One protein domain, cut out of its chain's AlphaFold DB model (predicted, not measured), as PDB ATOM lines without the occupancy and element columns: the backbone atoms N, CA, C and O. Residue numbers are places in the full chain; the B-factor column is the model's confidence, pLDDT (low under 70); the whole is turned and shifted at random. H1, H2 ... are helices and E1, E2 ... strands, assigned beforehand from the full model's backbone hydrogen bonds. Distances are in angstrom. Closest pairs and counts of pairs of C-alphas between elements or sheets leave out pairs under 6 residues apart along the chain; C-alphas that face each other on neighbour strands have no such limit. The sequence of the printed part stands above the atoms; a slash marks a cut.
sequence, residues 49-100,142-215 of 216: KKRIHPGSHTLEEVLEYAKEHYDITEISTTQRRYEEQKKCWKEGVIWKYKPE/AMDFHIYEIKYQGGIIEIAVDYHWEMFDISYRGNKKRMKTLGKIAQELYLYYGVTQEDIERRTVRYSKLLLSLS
ATOM      1  N   LYS A  49      29.395 -31.621  34.368       96.38
ATOM      2  CA  LYS A  49      28.001 -31.296  34.006       96.38
ATOM      3  C   LYS A  49      27.672 -31.533  32.533       96.38
ATOM      4  O   LYS A  49      26.559 -31.922  32.237       96.38
ATOM      5  N   LYS A  50      28.631 -31.326  31.624       96.00
ATOM      6  CA  LYS A  50      28.442 -31.574  30.182       96.00
ATOM      7  C   LYS A  50      28.404 -33.059  29.809       96.00
ATOM      8  O   LYS A  50      28.034 -33.380  28.691       96.00
ATOM      9  N   ARG A  51      28.876 -33.944  30.690       95.06
ATOM     10  CA  ARG A  51      28.861 -35.399  30.487       95.06
ATOM     11  C   ARG A  51      27.585 -36.040  31.032       95.06
ATOM     12  O   ARG A  51      27.278 -37.157  30.643       95.06
ATOM     13  N   ILE A  52      26.893 -35.353  31.940       97.06
ATOM     14  CA  ILE A  52      25.679 -35.844  32.589       97.06
ATOM     15  C   ILE A  52      24.496 -35.536  31.676       97.06
ATOM     16  O   ILE A  52      24.222 -34.370  31.396       97.06
ATOM     17  N   HIS A  53      23.815 -36.587  31.245       96.25
ATOM     18  CA  HIS A  53      22.589 -36.522  30.460       96.25
ATOM     19  C   HIS A  53      21.495 -37.291  31.209       96.25
ATOM     20  O   HIS A  53      21.836 -38.175  31.999       96.25
ATOM     21  N   PRO A  54      20.212 -36.963  30.992       96.81
ATOM     22  CA  PRO A  54      19.109 -37.728  31.558       96.81
ATOM     23  C   PRO A  54      19.159 -39.181  31.084       96.81
ATOM     24  O   PRO A  54      19.350 -39.451  29.899       96.81
ATOM     25  N   GLY A  55      18.987 -40.092  32.026       96.69
ATOM     26  CA  GLY A  55      19.093 -41.532  31.851       96.69
ATOM     27  C   GLY A  55      19.452 -42.127  33.202       96.69
ATOM     28  O   GLY A  55      20.484 -41.776  33.771       96.69
ATOM     29  N   SER A  56      18.573 -42.959  33.743       96.62
ATOM     30  CA  SER A  56      18.706 -43.527  35.081       96.62
ATOM     31  C   SER A  56      18.376 -45.007  35.055       96.62
ATOM     32  O   SER A  56      17.413 -45.390  34.398       96.62
ATOM     33  N   HIS A  57      19.126 -45.776  35.832       98.06
ATOM     34  CA  HIS A  57      18.883 -47.192  36.087       98.06
ATOM     35  C   HIS A  57      18.578 -47.418  37.573       98.06
ATOM     36  O   HIS A  57      18.848 -46.542  38.409       98.06
ATOM     37  N   THR A  58      18.001 -48.561  37.917       97.44
ATOM     38  CA  THR A  58      17.797 -48.974  39.312       97.44
ATOM     39  C   THR A  58      19.102 -49.489  39.928       97.44
ATOM     40  O   THR A  58      20.111 -49.663  39.238       97.44
ATOM     41  N   LEU A  59      19.129 -49.703  41.246       97.19
ATOM     42  CA  LEU A  59      20.314 -50.259  41.911       97.19
ATOM     43  C   LEU A  59      20.566 -51.709  41.485       97.19
ATOM     44  O   LEU A  59      21.716 -52.107  41.307       97.19
ATOM     45  N   GLU A  60      19.496 -52.468  41.269       96.81
ATOM     46  CA  GLU A  60      19.533 -53.843  40.779       96.81
ATOM     47  C   GLU A  60      20.143 -53.897  39.378       96.81
ATOM     48  O   GLU A  60      21.057 -54.682  39.143       96.81
ATOM     49  N   GLU A  61      19.712 -53.010  38.473       97.94
ATOM     50  CA  GLU A  61      20.275 -52.899  37.123       97.94
ATOM     51  C   GLU A  61      21.768 -52.547  37.160       97.94
ATOM     52  O   GLU A  61      22.565 -53.126  36.425       97.94
ATOM     53  N   VAL A  62      22.182 -51.632  38.046       97.56
ATOM     54  CA  VAL A  62      23.601 -51.272  38.209       97.56
ATOM     55  C   VAL A  62      24.432 -52.453  38.692       97.56
ATOM     56  O   VAL A  62      25.558 -52.636  38.227       97.56
ATOM     57  N   LEU A  63      23.911 -53.241  39.631       96.12
ATOM     58  CA  LEU A  63      24.616 -54.416  40.126       96.12
ATOM     59  C   LEU A  63      24.651 -55.532  39.094       96.12
ATOM     60  O   LEU A  63      25.672 -56.203  38.996       96.12
ATOM     61  N   GLU A  64      23.597 -55.708  38.303       96.94
ATOM     62  CA  GLU A  64      23.604 -56.670  37.205       96.94
ATOM     63  C   GLU A  64      24.626 -56.277  36.137       96.94
ATOM     64  O   GLU A  64      25.503 -57.070  35.804       96.94
ATOM     65  N   TYR A  65      24.640 -55.006  35.724       97.62
ATOM     66  CA  TYR A  65      25.688 -54.469  34.857       97.62
ATOM     67  C   TYR A  65      27.084 -54.702  35.448       97.62
ATOM     68  O   TYR A  65      28.009 -55.112  34.741       97.62
ATOM     69  N   ALA A  66      27.247 -54.468  36.754       96.50
ATOM     70  CA  ALA A  66      28.514 -54.690  37.428       96.50
ATOM     71  C   ALA A  66      28.923 -56.169  37.437       96.50
ATOM     72  O   ALA A  66      30.108 -56.424  37.267       96.50
ATOM     73  N   LYS A  67      27.993 -57.122  37.582       94.88
ATOM     74  CA  LYS A  67      28.269 -58.570  37.486       94.88
ATOM     75  C   LYS A  67      28.669 -58.997  36.081       94.88
ATOM     76  O   LYS A  67      29.568 -59.818  35.925       94.88
ATOM     77  N   GLU A  68      28.015 -58.449  35.062       96.25
ATOM     78  CA  GLU A  68      28.309 -58.782  33.665       96.25
ATOM     79  C   GLU A  68      29.691 -58.279  33.229       96.25
ATOM     80  O   GLU A  68      30.389 -58.941  32.459       96.25
ATOM     81  N   HIS A  69      30.099 -57.105  33.721       95.81
ATOM     82  CA  HIS A  69      31.317 -56.425  33.274       95.81
ATOM     83  C   HIS A  69      32.499 -56.593  34.236       95.81
ATOM     84  O   HIS A  69      33.655 -56.393  33.842       95.81
ATOM     85  N   TYR A  70      32.234 -56.951  35.491       95.06
ATOM     86  CA  TYR A  70      33.228 -57.054  36.547       95.06
ATOM     87  C   TYR A  70      32.968 -58.272  37.446       95.06
ATOM     88  O   TYR A  70      31.838 -58.673  37.690       95.06
ATOM     89  N   ASP A  71      34.040 -58.840  37.997       91.19
ATOM     90  CA  ASP A  71      33.956 -59.921  38.987       91.19
ATOM     91  C   ASP A  71      33.550 -59.343  40.354       91.19
ATOM     92  O   ASP A  71      34.397 -59.026  41.199       91.19
ATOM     93  N   ILE A  72      32.249 -59.080  40.505       95.38
ATOM     94  CA  ILE A  72      31.644 -58.531  41.717       95.38
ATOM     95  C   ILE A  72      31.191 -59.653  42.655       95.38
ATOM     96  O   ILE A  72      30.546 -60.618  42.253       95.38
ATOM     97  N   THR A  73      31.488 -59.499  43.940       96.12
ATOM     98  CA  THR A  73      31.085 -60.442  44.987       96.12
ATOM     99  C   THR A  73      30.514 -59.697  46.176       96.12
ATOM    100  O   THR A  73      31.090 -58.697  46.603       96.12
ATOM    101  N   GLU A  74      29.423 -60.193  46.749       97.31
ATOM    102  CA  GLU A  74      28.903 -59.670  48.012       97.31
ATOM    103  C   GLU A  74      29.799 -60.091  49.183       97.31
ATOM    104  O   GLU A  74      30.284 -61.227  49.233       97.31
ATOM    105  N   ILE A  75      30.051 -59.179  50.124       96.06
ATOM    106  CA  ILE A  75      30.815 -59.516  51.328       96.06
ATOM    107  C   ILE A  75      29.911 -60.160  52.379       96.06
ATOM    108  O   ILE A  75      28.732 -59.844  52.491       96.06
ATOM    109  N   SER A  76      30.487 -61.034  53.207       95.75
ATOM    110  CA  SER A  76      29.740 -61.652  54.306       95.75
ATOM    111  C   SER A  76      29.282 -60.607  55.325       95.75
ATOM    112  O   SER A  76      30.088 -59.794  55.793       95.75
ATOM    113  N   THR A  77      28.021 -60.709  55.741       94.50
ATOM    114  CA  THR A  77      27.403 -59.860  56.769       94.50
ATOM    115  C   THR A  77      28.054 -60.011  58.144       94.50
ATOM    116  O   THR A  77      27.980 -59.105  58.964       94.50
ATOM    117  N   THR A  78      28.760 -61.122  58.378       94.69
ATOM    118  CA  THR A  78      29.517 -61.397  59.610       94.69
ATOM    119  C   THR A  78      30.878 -60.702  59.668       94.69
ATOM    120  O   THR A  78      31.593 -60.799  60.666       94.69
ATOM    121  N   GLN A  79      31.306 -60.035  58.590       95.12
ATOM    122  CA  GLN A  79      32.553 -59.283  58.622       95.12
ATOM    123  C   GLN A  79      32.369 -58.018  59.454       95.12
ATOM    124  O   GLN A  79      31.494 -57.203  59.173       95.12
ATOM    125  N   ARG A  80      33.294 -57.773  60.386       94.62
ATOM    126  CA  ARG A  80      33.326 -56.550  61.207       94.62
ATOM    127  C   ARG A  80      33.129 -55.263  60.393       94.62
ATOM    128  O   ARG A  80      32.404 -54.371  60.811       94.62
ATOM    129  N   ARG A  81      33.757 -55.162  59.216       93.62
ATOM    130  CA  ARG A  81      33.625 -53.996  58.326       93.62
ATOM    131  C   ARG A  81      32.197 -53.803  57.806       93.62
ATOM    132  O   ARG A  81      31.796 -52.659  57.613       93.62
ATOM    133  N   TYR A  82      31.474 -54.887  57.534       95.81
ATOM    134  CA  TYR A  82      30.078 -54.809  57.119       95.81
ATOM    135  C   TYR A  82      29.232 -54.239  58.259       95.81
ATOM    136  O   TYR A  82      28.533 -53.249  58.063       95.81
ATOM    137  N   GLU A  83      29.375 -54.790  59.467       93.69
ATOM    138  CA  GLU A  83      28.652 -54.327  60.654       93.69
ATOM    139  C   GLU A  83      28.952 -52.856  60.981       93.69
ATOM    140  O   GLU A  83      28.033 -52.068  61.192       93.69
ATOM    141  N   GLU A  84      30.229 -52.459  60.977       93.50
ATOM    142  CA  GLU A  84      30.647 -51.074  61.229       93.50
ATOM    143  C   GLU A  84      30.064 -50.104  60.194       93.50
ATOM    144  O   GLU A  84      29.542 -49.050  60.559       93.50
ATOM    145  N   GLN A  85      30.107 -50.457  58.906       94.50
ATOM    146  CA  GLN A  85      29.533 -49.612  57.862       94.50
ATOM    147  C   GLN A  85      28.011 -49.553  57.941       94.50
ATOM    148  O   GLN A  85      27.468 -48.459  57.812       94.50
ATOM    149  N   LYS A  86      27.332 -50.671  58.227       93.81
ATOM    150  CA  LYS A  86      25.879 -50.699  58.432       93.81
ATOM    151  C   LYS A  86      25.468 -49.774  59.582       93.81
ATOM    152  O   LYS A  86      24.523 -49.008  59.424       93.81
ATOM    153  N   LYS A  87      26.207 -49.773  60.702       92.38
ATOM    154  CA  LYS A  87      25.975 -48.851  61.833       92.38
ATOM    155  C   LYS A  87      26.132 -47.386  61.424       92.38
ATOM    156  O   LYS A  87      25.246 -46.578  61.693       92.38
ATOM    157  N   CYS A  88      27.216 -47.048  60.721       91.44
ATOM    158  CA  CYS A  88      27.426 -45.695  60.194       91.44
ATOM    159  C   CYS A  88      26.313 -45.273  59.221       91.44
ATOM    160  O   CYS A  88      25.864 -44.126  59.246       91.44
ATOM    161  N   TRP A  89      25.853 -46.196  58.373       92.56
ATOM    162  CA  TRP A  89      24.760 -45.955  57.435       92.56
ATOM    163  C   TRP A  89      23.448 -45.677  58.166       92.56
ATOM    164  O   TRP A  89      22.786 -44.683  57.868       92.56
ATOM    165  N   LYS A  90      23.122 -46.499  59.173       93.88
ATOM    166  CA  LYS A  90      21.952 -46.331  60.043       93.88
ATOM    167  C   LYS A  90      21.953 -44.963  60.724       93.88
ATOM    168  O   LYS A  90      20.946 -44.263  60.676       93.88
ATOM    169  N   GLU A  91      23.090 -44.535  61.281       92.56
ATOM    170  CA  GLU A  91      23.231 -43.197  61.878       92.56
ATOM    171  C   GLU A  91      22.940 -42.086  60.854       92.56
ATOM    172  O   GLU A  91      22.198 -41.150  61.152       92.56
ATOM    173  N   GLY A  92      23.454 -42.206  59.626       90.81
ATOM    174  CA  GLY A  92      23.195 -41.246  58.550       90.81
ATOM    175  C   GLY A  92      21.733 -41.209  58.089       90.81
ATOM    176  O   GLY A  92      21.192 -40.127  57.843       90.81
ATOM    177  N   VAL A  93      21.083 -42.373  58.000       92.69
ATOM    178  CA  VAL A  93      19.651 -42.510  57.689       92.69
ATOM    179  C   VAL A  93      18.810 -41.811  58.751       92.69
ATOM    180  O   VAL A  93      17.991 -40.957  58.410       92.69
ATOM    181  N   ILE A  94      19.043 -42.123  60.028       93.69
ATOM    182  CA  ILE A  94      18.325 -41.520  61.155       93.69
ATOM    183  C   ILE A  94      18.514 -40.009  61.138       93.69
ATOM    184  O   ILE A  94      17.539 -39.265  61.145       93.69
ATOM    185  N   TRP A  95      19.760 -39.547  61.033       90.69
ATOM    186  CA  TRP A  95      20.066 -38.121  61.039       90.69
ATOM    187  C   TRP A  95      19.338 -37.354  59.925       90.69
ATOM    188  O   TRP A  95      18.937 -36.206  60.119       90.69
ATOM    189  N   LYS A  96      19.144 -37.987  58.761       89.12
ATOM    190  CA  LYS A  96      18.502 -37.363  57.603       89.12
ATOM    191  C   LYS A  96      16.975 -37.459  57.617       89.12
ATOM    192  O   LYS A  96      16.325 -36.481  57.251       89.12
ATOM    193  N   TYR A  97      16.414 -38.616  57.961       90.31
ATOM    194  CA  TYR A  97      14.995 -38.920  57.736       90.31
ATOM    195  C   TYR A  97      14.174 -39.099  59.009       90.31
ATOM    196  O   TYR A  97      12.970 -38.871  58.955       90.31
ATOM    197  N   LYS A  98      14.803 -39.478  60.128       92.19
ATOM    198  CA  LYS A  98      14.150 -39.615  61.439       92.19
ATOM    199  C   LYS A  98      14.939 -38.920  62.561       92.19
ATOM    200  O   LYS A  98      15.303 -39.559  63.553       92.19
ATOM    201  N   PRO A  99      15.286 -37.626  62.409       92.50
ATOM    202  CA  PRO A  99      16.137 -36.927  63.370       92.50
ATOM    203  C   PRO A  99      15.515 -36.819  64.770       92.50
ATOM    204  O   PRO A  99      16.245 -36.632  65.740       92.50
ATOM    205  N   GLU A 100      14.193 -36.948  64.892       92.31
ATOM    206  CA  GLU A 100      13.460 -36.993  66.157       92.31
ATOM    207  C   GLU A 100      13.932 -38.119  67.085       92.31
ATOM    208  O   GLU A 100      13.924 -37.940  68.302       92.31
ATOM    209  N   ALA A 142      14.037 -49.573  58.989       91.69
ATOM    210  CA  ALA A 142      14.200 -50.626  58.000       91.69
ATOM    211  C   ALA A 142      15.354 -50.251  57.060       91.69
ATOM    212  O   ALA A 142      15.428 -49.128  56.558       91.69
ATOM    213  N   MET A 143      16.275 -51.185  56.863       93.88
ATOM    214  CA  MET A 143      17.422 -51.031  55.977       93.88
ATOM    215  C   MET A 143      17.570 -52.289  55.151       93.88
ATOM    216  O   MET A 143      17.476 -53.393  55.689       93.88
ATOM    217  N   ASP A 144      17.882 -52.098  53.880       95.69
ATOM    218  CA  ASP A 144      18.212 -53.182  52.966       95.69
ATOM    219  C   ASP A 144      19.643 -52.984  52.468       95.69
ATOM    220  O   ASP A 144      19.889 -52.594  51.326       95.69
ATOM    221  N   PHE A 145      20.584 -53.090  53.412       96.12
ATOM    222  CA  PHE A 145      21.969 -52.665  53.238       96.12
ATOM    223  C   PHE A 145      22.869 -53.808  52.781       96.12
ATOM    224  O   PHE A 145      23.000 -54.822  53.470       96.12
ATOM    225  N   HIS A 146      23.579 -53.598  51.682       97.44
ATOM    226  CA  HIS A 146      24.513 -54.565  51.123       97.44
ATOM    227  C   HIS A 146      25.832 -53.905  50.760       97.44
ATOM    228  O   HIS A 146      25.900 -52.729  50.396       97.44
ATOM    229  N   ILE A 147      26.900 -54.694  50.840       98.00
ATOM    230  CA  ILE A 147      28.217 -54.285  50.376       98.00
ATOM    231  C   ILE A 147      28.727 -55.323  49.388       98.00
ATOM    232  O   ILE A 147      28.848 -56.509  49.697       98.00
ATOM    233  N   TYR A 148      29.112 -54.837  48.221       97.75
ATOM    234  CA  TYR A 148      29.736 -55.617  47.173       97.75
ATOM    235  C   TYR A 148      31.169 -55.152  46.948       97.75
ATOM    236  O   TYR A 148      31.505 -53.983  47.135       97.75
ATOM    237  N   GLU A 149      32.029 -56.063  46.511       97.12
ATOM    238  CA  GLU A 149      33.401 -55.765  46.126       97.12
ATOM    239  C   GLU A 149      33.692 -56.223  44.704       97.12
ATOM    240  O   GLU A 149      33.348 -57.333  44.317       97.12
ATOM    241  N   ILE A 150      34.418 -55.386  43.965       96.94
ATOM    242  CA  ILE A 150      35.073 -55.740  42.708       96.94
ATOM    243  C   ILE A 150      36.576 -55.755  42.961       96.94
ATOM    244  O   ILE A 150      37.174 -54.741  43.349       96.94
ATOM    245  N   LYS A 151      37.215 -56.893  42.692       94.50
ATOM    246  CA  LYS A 151      38.678 -57.009  42.720       94.50
ATOM    247  C   LYS A 151      39.222 -56.748  41.323       94.50
ATOM    248  O   LYS A 151      38.992 -57.516  40.400       94.50
ATOM    249  N   TYR A 152      39.991 -55.673  41.162       91.44
ATOM    250  CA  TYR A 152      40.516 -55.284  39.855       91.44
ATOM    251  C   TYR A 152      42.001 -54.929  39.915       91.44
ATOM    252  O   TYR A 152      42.400 -53.911  40.484       91.44
ATOM    253  N   GLN A 153      42.841 -55.765  39.295       88.69
ATOM    254  CA  GLN A 153      44.293 -55.553  39.160       88.69
ATOM    255  C   GLN A 153      45.009 -55.210  40.488       88.69
ATOM    256  O   GLN A 153      45.870 -54.323  40.531       88.69
ATOM    257  N   GLY A 154      44.638 -55.892  41.578       88.25
ATOM    258  CA  GLY A 154      45.184 -55.668  42.926       88.25
ATOM    259  C   GLY A 154      44.651 -54.416  43.637       88.25
ATOM    260  O   GLY A 154      45.171 -54.035  44.684       88.25
ATOM    261  N   GLY A 155      43.652 -53.750  43.060       94.69
ATOM    262  CA  GLY A 155      42.802 -52.772  43.728       94.69
ATOM    263  C   GLY A 155      41.443 -53.369  44.072       94.69
ATOM    264  O   GLY A 155      41.073 -54.428  43.565       94.69
ATOM    265  N   ILE A 156      40.713 -52.674  44.935       96.00
ATOM    266  CA  ILE A 156      39.378 -53.067  45.373       96.00
ATOM    267  C   ILE A 156      38.459 -51.865  45.214       96.00
ATOM    268  O   ILE A 156      38.794 -50.767  45.667       96.00
ATOM    269  N   ILE A 157      37.326 -52.088  44.564       97.62
ATOM    270  CA  ILE A 157      36.197 -51.164  44.525       97.62
ATOM    271  C   ILE A 157      35.136 -51.762  45.433       97.62
ATOM    272  O   ILE A 157      34.835 -52.943  45.319       97.62
ATOM    273  N   GLU A 158      34.619 -50.969  46.353       97.56
ATOM    274  CA  GLU A 158      33.488 -51.321  47.194       97.56
ATOM    275  C   GLU A 158      32.271 -50.541  46.718       97.56
ATOM    276  O   GLU A 158      32.364 -49.336  46.484       97.56
ATOM    277  N   ILE A 159      31.145 -51.230  46.601       97.81
ATOM    278  CA  ILE A 159      29.846 -50.652  46.295       97.81
ATOM    279  C   ILE A 159      28.966 -50.915  47.510       97.81
ATOM    280  O   ILE A 159      28.696 -52.068  47.832       97.81
ATOM    281  N   ALA A 160      28.554 -49.854  48.191       97.00
ATOM    282  CA  ALA A 160      27.624 -49.931  49.306       97.00
ATOM    283  C   ALA A 160      26.256 -49.441  48.830       97.00
ATOM    284  O   ALA A 160      26.138 -48.334  48.287       97.00
ATOM    285  N   VAL A 161      25.238 -50.277  49.015       96.88
ATOM    286  CA  VAL A 161      23.863 -49.987  48.615       96.88
ATOM    287  C   VAL A 161      22.917 -50.127  49.789       96.88
ATOM    288  O   VAL A 161      23.119 -50.974  50.651       96.88
ATOM    289  N   ASP A 162      21.885 -49.294  49.803       95.81
ATOM    290  CA  ASP A 162      20.684 -49.532  50.593       95.81
ATOM    291  C   ASP A 162      19.478 -49.431  49.659       95.81
ATOM    292  O   ASP A 162      19.207 -48.341  49.147       95.81
ATOM    293  N   TYR A 163      18.796 -50.549  49.398       95.62
ATOM    294  CA  TYR A 163      17.674 -50.571  48.452       95.62
ATOM    295  C   TYR A 163      16.424 -49.892  49.011       95.62
ATOM    296  O   TYR A 163      15.684 -49.266  48.259       95.62
ATOM    297  N   HIS A 164      16.212 -49.937  50.329       93.81
ATOM    298  CA  HIS A 164      15.063 -49.289  50.960       93.81
ATOM    299  C   HIS A 164      15.158 -47.761  50.874       93.81
ATOM    300  O   HIS A 164      14.174 -47.078  50.602       93.81
ATOM    301  N   TRP A 165      16.359 -47.218  51.082       92.00
ATOM    302  CA  TRP A 165      16.613 -45.776  51.068       92.00
ATOM    303  C   TRP A 165      17.201 -45.257  49.744       92.00
ATOM    304  O   TRP A 165      17.651 -44.103  49.692       92.00
ATOM    305  N   GLU A 166      17.241 -46.102  48.708       91.44
ATOM    306  CA  GLU A 166      17.844 -45.855  47.388       91.44
ATOM    307  C   GLU A 166      19.250 -45.227  47.466       91.44
ATOM    308  O   GLU A 166      19.633 -44.323  46.705       91.44
ATOM    309  N   MET A 167      20.047 -45.675  48.437       91.69
ATOM    310  CA  MET A 167      21.398 -45.167  48.626       91.69
ATOM    311  C   MET A 167      22.391 -45.965  47.804       91.69
ATOM    312  O   MET A 167      22.428 -47.184  47.850       91.69
ATOM    313  N   PHE A 168      23.257 -45.233  47.114       95.12
ATOM    314  CA  PHE A 168      24.362 -45.775  46.339       95.12
ATOM    315  C   PHE A 168      25.637 -45.026  46.700       95.12
ATOM    316  O   PHE A 168      25.656 -43.784  46.674       95.12
ATOM    317  N   ASP A 169      26.690 -45.752  47.053       95.38
ATOM    318  CA  ASP A 169      28.031 -45.197  47.170       95.38
ATOM    319  C   ASP A 169      29.083 -46.161  46.630       95.38
ATOM    320  O   ASP A 169      28.945 -47.379  46.708       95.38
ATOM    321  N   ILE A 170      30.161 -45.586  46.105       96.81
ATOM    322  CA  ILE A 170      31.299 -46.339  45.595       96.81
ATOM    323  C   ILE A 170      32.564 -45.776  46.218       96.81
ATOM    324  O   ILE A 170      32.916 -44.612  46.006       96.81
ATOM    325  N   SER A 171      33.295 -46.639  46.912       95.19
ATOM    326  CA  SER A 171      34.634 -46.356  47.410       95.19
ATOM    327  C   SER A 171      35.648 -47.238  46.684       95.19
ATOM    328  O   SER A 171      35.316 -48.275  46.117       95.19
ATOM    329  N   TYR A 172      36.911 -46.821  46.626       96.00
ATOM    330  CA  TYR A 172      37.948 -47.672  46.052       96.00
ATOM    331  C   TYR A 172      39.308 -47.405  46.671       96.00
ATOM    332  O   TYR A 172      39.687 -46.271  46.972       96.00
ATOM    333  N   ARG A 173      40.070 -48.486  46.832       94.88
ATOM    334  CA  ARG A 173      41.410 -48.488  47.414       94.88
ATOM    335  C   ARG A 173      42.357 -49.310  46.559       94.88
ATOM    336  O   ARG A 173      41.986 -50.318  45.964       94.88
ATOM    337  N   GLY A 174      43.611 -48.886  46.501       93.81
ATOM    338  CA  GLY A 174      44.637 -49.585  45.747       93.81
ATOM    339  C   GLY A 174      45.919 -48.778  45.651       93.81
ATOM    340  O   GLY A 174      46.054 -47.693  46.220       93.81
ATOM    341  N   ASN A 175      46.885 -49.306  44.905       90.75
ATOM    342  CA  ASN A 175      48.142 -48.599  44.698       90.75
ATOM    343  C   ASN A 175      47.946 -47.335  43.830       90.75
ATOM    344  O   ASN A 175      47.041 -47.244  42.995       90.75
ATOM    345  N   LYS A 176      48.858 -46.365  43.968       89.19
ATOM    346  CA  LYS A 176      48.798 -45.077  43.250       89.19
ATOM    347  C   LYS A 176      48.715 -45.224  41.724       89.19
ATOM    348  O   LYS A 176      48.085 -44.399  41.069       89.19
ATOM    349  N   LYS A 177      49.334 -46.268  41.157       87.50
ATOM    350  CA  LYS A 177      49.324 -46.533  39.707       87.50
ATOM    351  C   LYS A 177      47.932 -46.945  39.212       87.50
ATOM    352  O   LYS A 177      47.583 -46.623  38.081       87.50
ATOM    353  N   ARG A 178      47.133 -47.621  40.048       89.00
ATOM    354  CA  ARG A 178      45.800 -48.144  39.704       89.00
ATOM    355  C   ARG A 178      44.652 -47.213  40.084       89.00
ATOM    356  O   ARG A 178      43.602 -47.312  39.462       89.00
ATOM    357  N   MET A 179      44.848 -46.264  41.007       93.00
ATOM    358  CA  MET A 179      43.788 -45.339  41.457       93.00
ATOM    359  C   MET A 179      43.045 -44.632  40.317       93.00
ATOM    360  O   MET A 179      41.833 -44.452  40.392       93.00
ATOM    361  N   LYS A 180      43.748 -44.258  39.237       92.19
ATOM    362  CA  LYS A 180      43.116 -43.637  38.063       92.19
ATOM    363  C   LYS A 180      42.149 -44.589  37.353       92.19
ATOM    364  O   LYS A 180      41.122 -44.140  36.863       92.19
ATOM    365  N   THR A 181      42.490 -45.871  37.265       94.06
ATOM    366  CA  THR A 181      41.653 -46.886  36.613       94.06
ATOM    367  C   THR A 181      40.468 -47.264  37.493       94.06
ATOM    368  O   THR A 181      39.349 -47.258  37.002       94.06
ATOM    369  N   LEU A 182      40.688 -47.475  38.795       95.81
ATOM    370  CA  LEU A 182      39.602 -47.736  39.750       95.81
ATOM    371  C   LEU A 182      38.583 -46.587  39.766       95.81
ATOM    372  O   LEU A 182      37.384 -46.818  39.684       95.81
ATOM    373  N   GLY A 183      39.065 -45.338  39.754       95.44
ATOM    374  CA  GLY A 183      38.194 -44.168  39.665       95.44
ATOM    375  C   GLY A 183      37.420 -44.064  38.351       95.44
ATOM    376  O   GLY A 183      36.320 -43.527  38.347       95.44
ATOM    377  N   LYS A 184      37.946 -44.589  37.236       95.19
ATOM    378  CA  LYS A 184      37.189 -44.652  35.975       95.19
ATOM    379  C   LYS A 184      36.047 -45.659  36.051       95.19
ATOM    380  O   LYS A 184      34.961 -45.313  35.613       95.19
ATOM    381  N   ILE A 185      36.286 -46.831  36.639       96.25
ATOM    382  CA  ILE A 185      35.244 -47.845  36.853       96.25
ATOM    383  C   ILE A 185      34.158 -47.282  37.779       96.25
ATOM    384  O   ILE A 185      32.981 -47.326  37.449       96.25
ATOM    385  N   ALA A 186      34.541 -46.635  38.885       96.69
ATOM    386  CA  ALA A 186      33.577 -45.969  39.763       96.69
ATOM    387  C   ALA A 186      32.757 -44.893  39.022       96.69
ATOM    388  O   ALA A 186      31.544 -44.819  39.177       96.69
ATOM    389  N   GLN A 187      33.401 -44.062  38.190       96.75
ATOM    390  CA  GLN A 187      32.698 -43.066  37.370       96.75
ATOM    391  C   GLN A 187      31.744 -43.698  36.356       96.75
ATOM    392  O   GLN A 187      30.687 -43.128  36.106       96.75
ATOM    393  N   GLU A 188      32.125 -44.821  35.757       97.19
ATOM    394  CA  GLU A 188      31.293 -45.575  34.823       97.19
ATOM    395  C   GLU A 188      30.045 -46.116  35.515       97.19
ATOM    396  O   GLU A 188      28.948 -45.844  35.048       97.19
ATOM    397  N   LEU A 189      30.193 -46.763  36.672       97.69
ATOM    398  CA  LEU A 189      29.065 -47.271  37.455       97.69
ATOM    399  C   LEU A 189      28.136 -46.144  37.929       97.69
ATOM    400  O   LEU A 189      26.920 -46.267  37.845       97.69
ATOM    401  N   TYR A 190      28.689 -45.003  38.354       97.75
ATOM    402  CA  TYR A 190      27.887 -43.818  38.668       97.75
ATOM    403  C   TYR A 190      27.149 -43.260  37.444       97.75
ATOM    404  O   TYR A 190      26.011 -42.816  37.574       97.75
ATOM    405  N   LEU A 191      27.786 -43.245  36.269       97.62
ATOM    406  CA  LEU A 191      27.155 -42.811  35.019       97.62
ATOM    407  C   LEU A 191      26.064 -43.781  34.569       97.62
ATOM    408  O   LEU A 191      25.041 -43.314  34.081       97.62
ATOM    409  N   TYR A 192      26.282 -45.084  34.746       98.06
ATOM    410  CA  TYR A 192      25.298 -46.113  34.451       98.06
ATOM    411  C   TYR A 192      24.106 -45.992  35.397       98.06
ATOM    412  O   TYR A 192      22.987 -45.867  34.919       98.06
ATOM    413  N   TYR A 193      24.329 -45.863  36.713       98.00
ATOM    414  CA  TYR A 193      23.246 -45.537  37.646       98.00
ATOM    415  C   TYR A 193      22.521 -44.271  37.196       98.00
ATOM    416  O   TYR A 193      21.298 -44.246  37.113       98.00
ATOM    417  N   GLY A 194      23.269 -43.238  36.820       97.62
ATOM    418  CA  GLY A 194      22.729 -42.095  36.103       97.62
ATOM    419  C   GLY A 194      21.762 -41.256  36.937       97.62
ATOM    420  O   GLY A 194      21.734 -41.325  38.170       97.62
ATOM    421  N   VAL A 195      21.008 -40.399  36.257       98.06
ATOM    422  CA  VAL A 195      20.095 -39.412  36.847       98.06
ATOM    423  C   VAL A 195      18.901 -39.180  35.935       98.06
ATOM    424  O   VAL A 195      19.028 -39.169  34.711       98.06
ATOM    425  N   THR A 196      17.740 -38.928  36.524       97.81
ATOM    426  CA  THR A 196      16.564 -38.464  35.783       97.81
ATOM    427  C   THR A 196      16.712 -36.994  35.370       97.81
ATOM    428  O   THR A 196      17.590 -36.267  35.846       97.81
ATOM    429  N   GLN A 197      15.829 -36.513  34.492       98.12
ATOM    430  CA  GLN A 197      15.733 -35.077  34.197       98.12
ATOM    431  C   GLN A 197      15.391 -34.274  35.466       98.12
ATOM    432  O   GLN A 197      15.994 -33.232  35.730       98.12
ATOM    433  N   GLU A 198      14.487 -34.801  36.294       97.75
ATOM    434  CA  GLU A 198      14.082 -34.191  37.560       97.75
ATOM    435  C   GLU A 198      15.254 -34.079  38.546       97.75
ATOM    436  O   GLU A 198      15.434 -33.035  39.175       97.75
ATOM    437  N   ASP A 199      16.106 -35.106  38.634       97.44
ATOM    438  CA  ASP A 199      17.315 -35.085  39.464       97.44
ATOM    439  C   ASP A 199      18.240 -33.915  39.111       97.44
ATOM    440  O   ASP A 199      18.809 -33.267  39.997       97.44
ATOM    441  N   ILE A 200      18.395 -33.638  37.813       97.06
ATOM    442  CA  ILE A 200      19.240 -32.555  37.298       97.06
ATOM    443  C   ILE A 200      18.627 -31.192  37.636       97.06
ATOM    444  O   ILE A 200      19.338 -30.294  38.103       97.06
ATOM    445  N   GLU A 201      17.321 -31.034  37.417       97.25
ATOM    446  CA  GLU A 201      16.588 -29.790  37.666       97.25
ATOM    447  C   GLU A 201      16.543 -29.444  39.157       97.25
ATOM    448  O   GLU A 201      16.881 -28.323  39.551       97.25
ATOM    449  N   ARG A 202      16.209 -30.429  39.998       97.12
ATOM    450  CA  ARG A 202      16.108 -30.285  41.458       97.12
ATOM    451  C   ARG A 202      17.449 -30.401  42.176       97.12
ATOM    452  O   ARG A 202      17.527 -30.119  43.369       97.12
ATOM    453  N   ARG A 203      18.515 -30.783  41.465       95.56
ATOM    454  CA  ARG A 203      19.861 -31.034  42.012       95.56
ATOM    455  C   ARG A 203      19.832 -31.981  43.208       95.56
ATOM    456  O   ARG A 203      20.401 -31.685  44.261       95.56
ATOM    457  N   THR A 204      19.176 -33.118  43.032       94.56
ATOM    458  CA  THR A 204      19.008 -34.124  44.085       94.56
ATOM    459  C   THR A 204      20.353 -34.642  44.602       94.56
ATOM    460  O   THR A 204      21.431 -34.379  44.049       94.56
ATOM    461  N   VAL A 205      20.307 -35.416  45.689       91.56
ATOM    462  CA  VAL A 205      21.498 -36.089  46.228       91.56
ATOM    463  C   VAL A 205      22.129 -37.002  45.172       91.56
ATOM    464  O   VAL A 205      23.350 -36.988  45.029       91.56
ATOM    465  N   ARG A 206      21.315 -37.716  44.383       94.69
ATOM    466  CA  ARG A 206      21.765 -38.578  43.280       94.69
ATOM    467  C   ARG A 206      22.573 -37.791  42.242       94.69
ATOM    468  O   ARG A 206      23.723 -38.136  41.968       94.69
ATOM    469  N   TYR A 207      22.043 -36.658  41.771       96.75
ATOM    470  CA  TYR A 207      22.767 -35.754  40.869       96.75
ATOM    471  C   TYR A 207      24.041 -35.184  41.492       96.75
ATOM    472  O   TYR A 207      25.093 -35.147  40.850       96.75
ATOM    473  N   SER A 208      23.975 -34.759  42.753       95.06
ATOM    474  CA  SER A 208      25.120 -34.183  43.457       95.06
ATOM    475  C   SER A 208      26.261 -35.196  43.621       95.06
ATOM    476  O   SER A 208      27.421 -34.837  43.402       95.06
ATOM    477  N   LYS A 209      25.942 -36.464  43.925       93.88
ATOM    478  CA  LYS A 209      26.909 -37.571  43.994       93.88
ATOM    479  C   LYS A 209      27.546 -37.863  42.633       93.88
ATOM    480  O   LYS A 209      28.773 -37.871  42.541       93.88
ATOM    481  N   LEU A 210      26.748 -38.004  41.569       96.50
ATOM    482  CA  LEU A 210      27.257 -38.209  40.204       96.50
ATOM    483  C   LEU A 210      28.170 -37.057  39.756       96.50
ATOM    484  O   LEU A 210      29.262 -37.245  39.223       96.50
ATOM    485  N   LEU A 211      27.749 -35.821  40.006       96.75
ATOM    486  CA  LEU A 211      28.533 -34.646  39.660       96.75
ATOM    487  C   LEU A 211      29.861 -34.592  40.428       96.75
ATOM    488  O   LEU A 211      30.887 -34.200  39.859       96.75
ATOM    489  N   LEU A 212      29.860 -34.979  41.705       94.31
ATOM    490  CA  LEU A 212      31.067 -35.066  42.519       94.31
ATOM    491  C   LEU A 212      32.020 -36.144  41.991       94.31
ATOM    492  O   LEU A 212      33.195 -35.833  41.786       94.31
ATOM    493  N   SER A 213      31.525 -37.353  41.700       93.62
ATOM    494  CA  SER A 213      32.347 -38.480  41.229       93.62
ATOM    495  C   SER A 213      33.048 -38.182  39.896       93.62
ATOM    496  O   SER A 213      34.205 -38.557  39.684       93.62
ATOM    497  N   LEU A 214      32.402 -37.406  39.021       94.62
ATOM    498  CA  LEU A 214      32.949 -36.975  37.730       94.62
ATOM    499  C   LEU A 214      33.879 -35.753  37.810       94.62
ATOM    500  O   LEU A 214      34.526 -35.411  36.814       94.62
ATOM    501  N   SER A 215      33.943 -35.075  38.958       89.81
ATOM    502  CA  SER A 215      34.704 -33.829  39.150       89.81
ATOM    503  C   SER A 215      36.054 -34.014  39.852       89.81
ATOM    504  O   SER A 215      36.703 -33.013  40.184       89.81
TER     505      SER A 215
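This is residues 49 to 100 and 142 to 215 of the 216 residues of an uncharacterized protein of Firmicutes bacterium CAG:424 (UniProt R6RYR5). A twisted sheet of four strands makes the middle layer, with H1 and H3 over one face and the long H2 slantwise over the other, three layers in all. H5 packs on H3 beside the edge strand E4, and little H4 makes a corner with H5, farthest from the middle. The printed part has 126 residues, with five named helices and four named strands in the order H1 E1 H2 E2 E3 E4 H3 H4 H5; the class is mixed, helices and strands. The sheet's order is E1, E2, E3, E4, all antiparallel. The whole is compact, with a radius of gyration of the C-alphas of 14.9 A, and rounded, spanning 38 by 38 by 26 A.

E2, residues 145 to 152, E3, residues 155 to 162, and E4, residues 167 to 173, form a meander, each strand the antiparallel neighbour of the one before, with hairpins E2 and E3, and E3 and E4. N 148 and O 159 are 2.8 A apart, and N 158 and O 171 2.8 A, both within hydrogen-bond range. E1, residues 72 to 74, is an edge strand beside E2, with N 73 and O 149 at 2.9 A. H3, residues 179 to 193, is over E3 and E4 at a height over the sheet of 9.1 A; its closest C-alphas to E4 are those of Ala 186 and Ile 170, 6.3 A. H1, residues 59 to 69, is on the same face, over E2 and E3. H3 touches H1 with residues 189 to 193 alone, closest C-alphas Val 62 and Tyr 193, 5.8 A, at a steep tilt of 48 degrees, opposite ways. H2, residues 80 to 97, is on the opposite face, over E2, at 52 degrees on the local plane. H5, residues 205 to 213, only grazes the sheet and touches H3, closest C-alphas Tyr 190 and Leu 210, 5.8 A, at a shallow tilt of 28 degrees, opposite ways. H4, residues 197 to 202, and H5 only just touch, only at the corner, with 3 pairs of C-alphas within 8 A, the closest Asp 199 and Tyr 207, 5.7 A. Every O i to N i+4 pair is within hydrogen-bond range in H1, H2, H3, H4 and H5.

H1 begins at C-alpha 59 (20.314, -50.259, 41.911) and is 15.3 A long. H2 is 25.7 A, H3 20.9 A, E2 23.0 A, E3 23.4 A and E4 20.3 A. H5 ends at C-alpha 213 (32.347, -38.480, 41.229).

The C-alphas of Glu 100 and Lys 177, the two farthest apart, are 45.6 A apart. Residues 101 to 141 are not printed, with 15.9 A between C-alphas 100 and 142. The links printed whole are tight. No printed residue is under 70 in pLDDT.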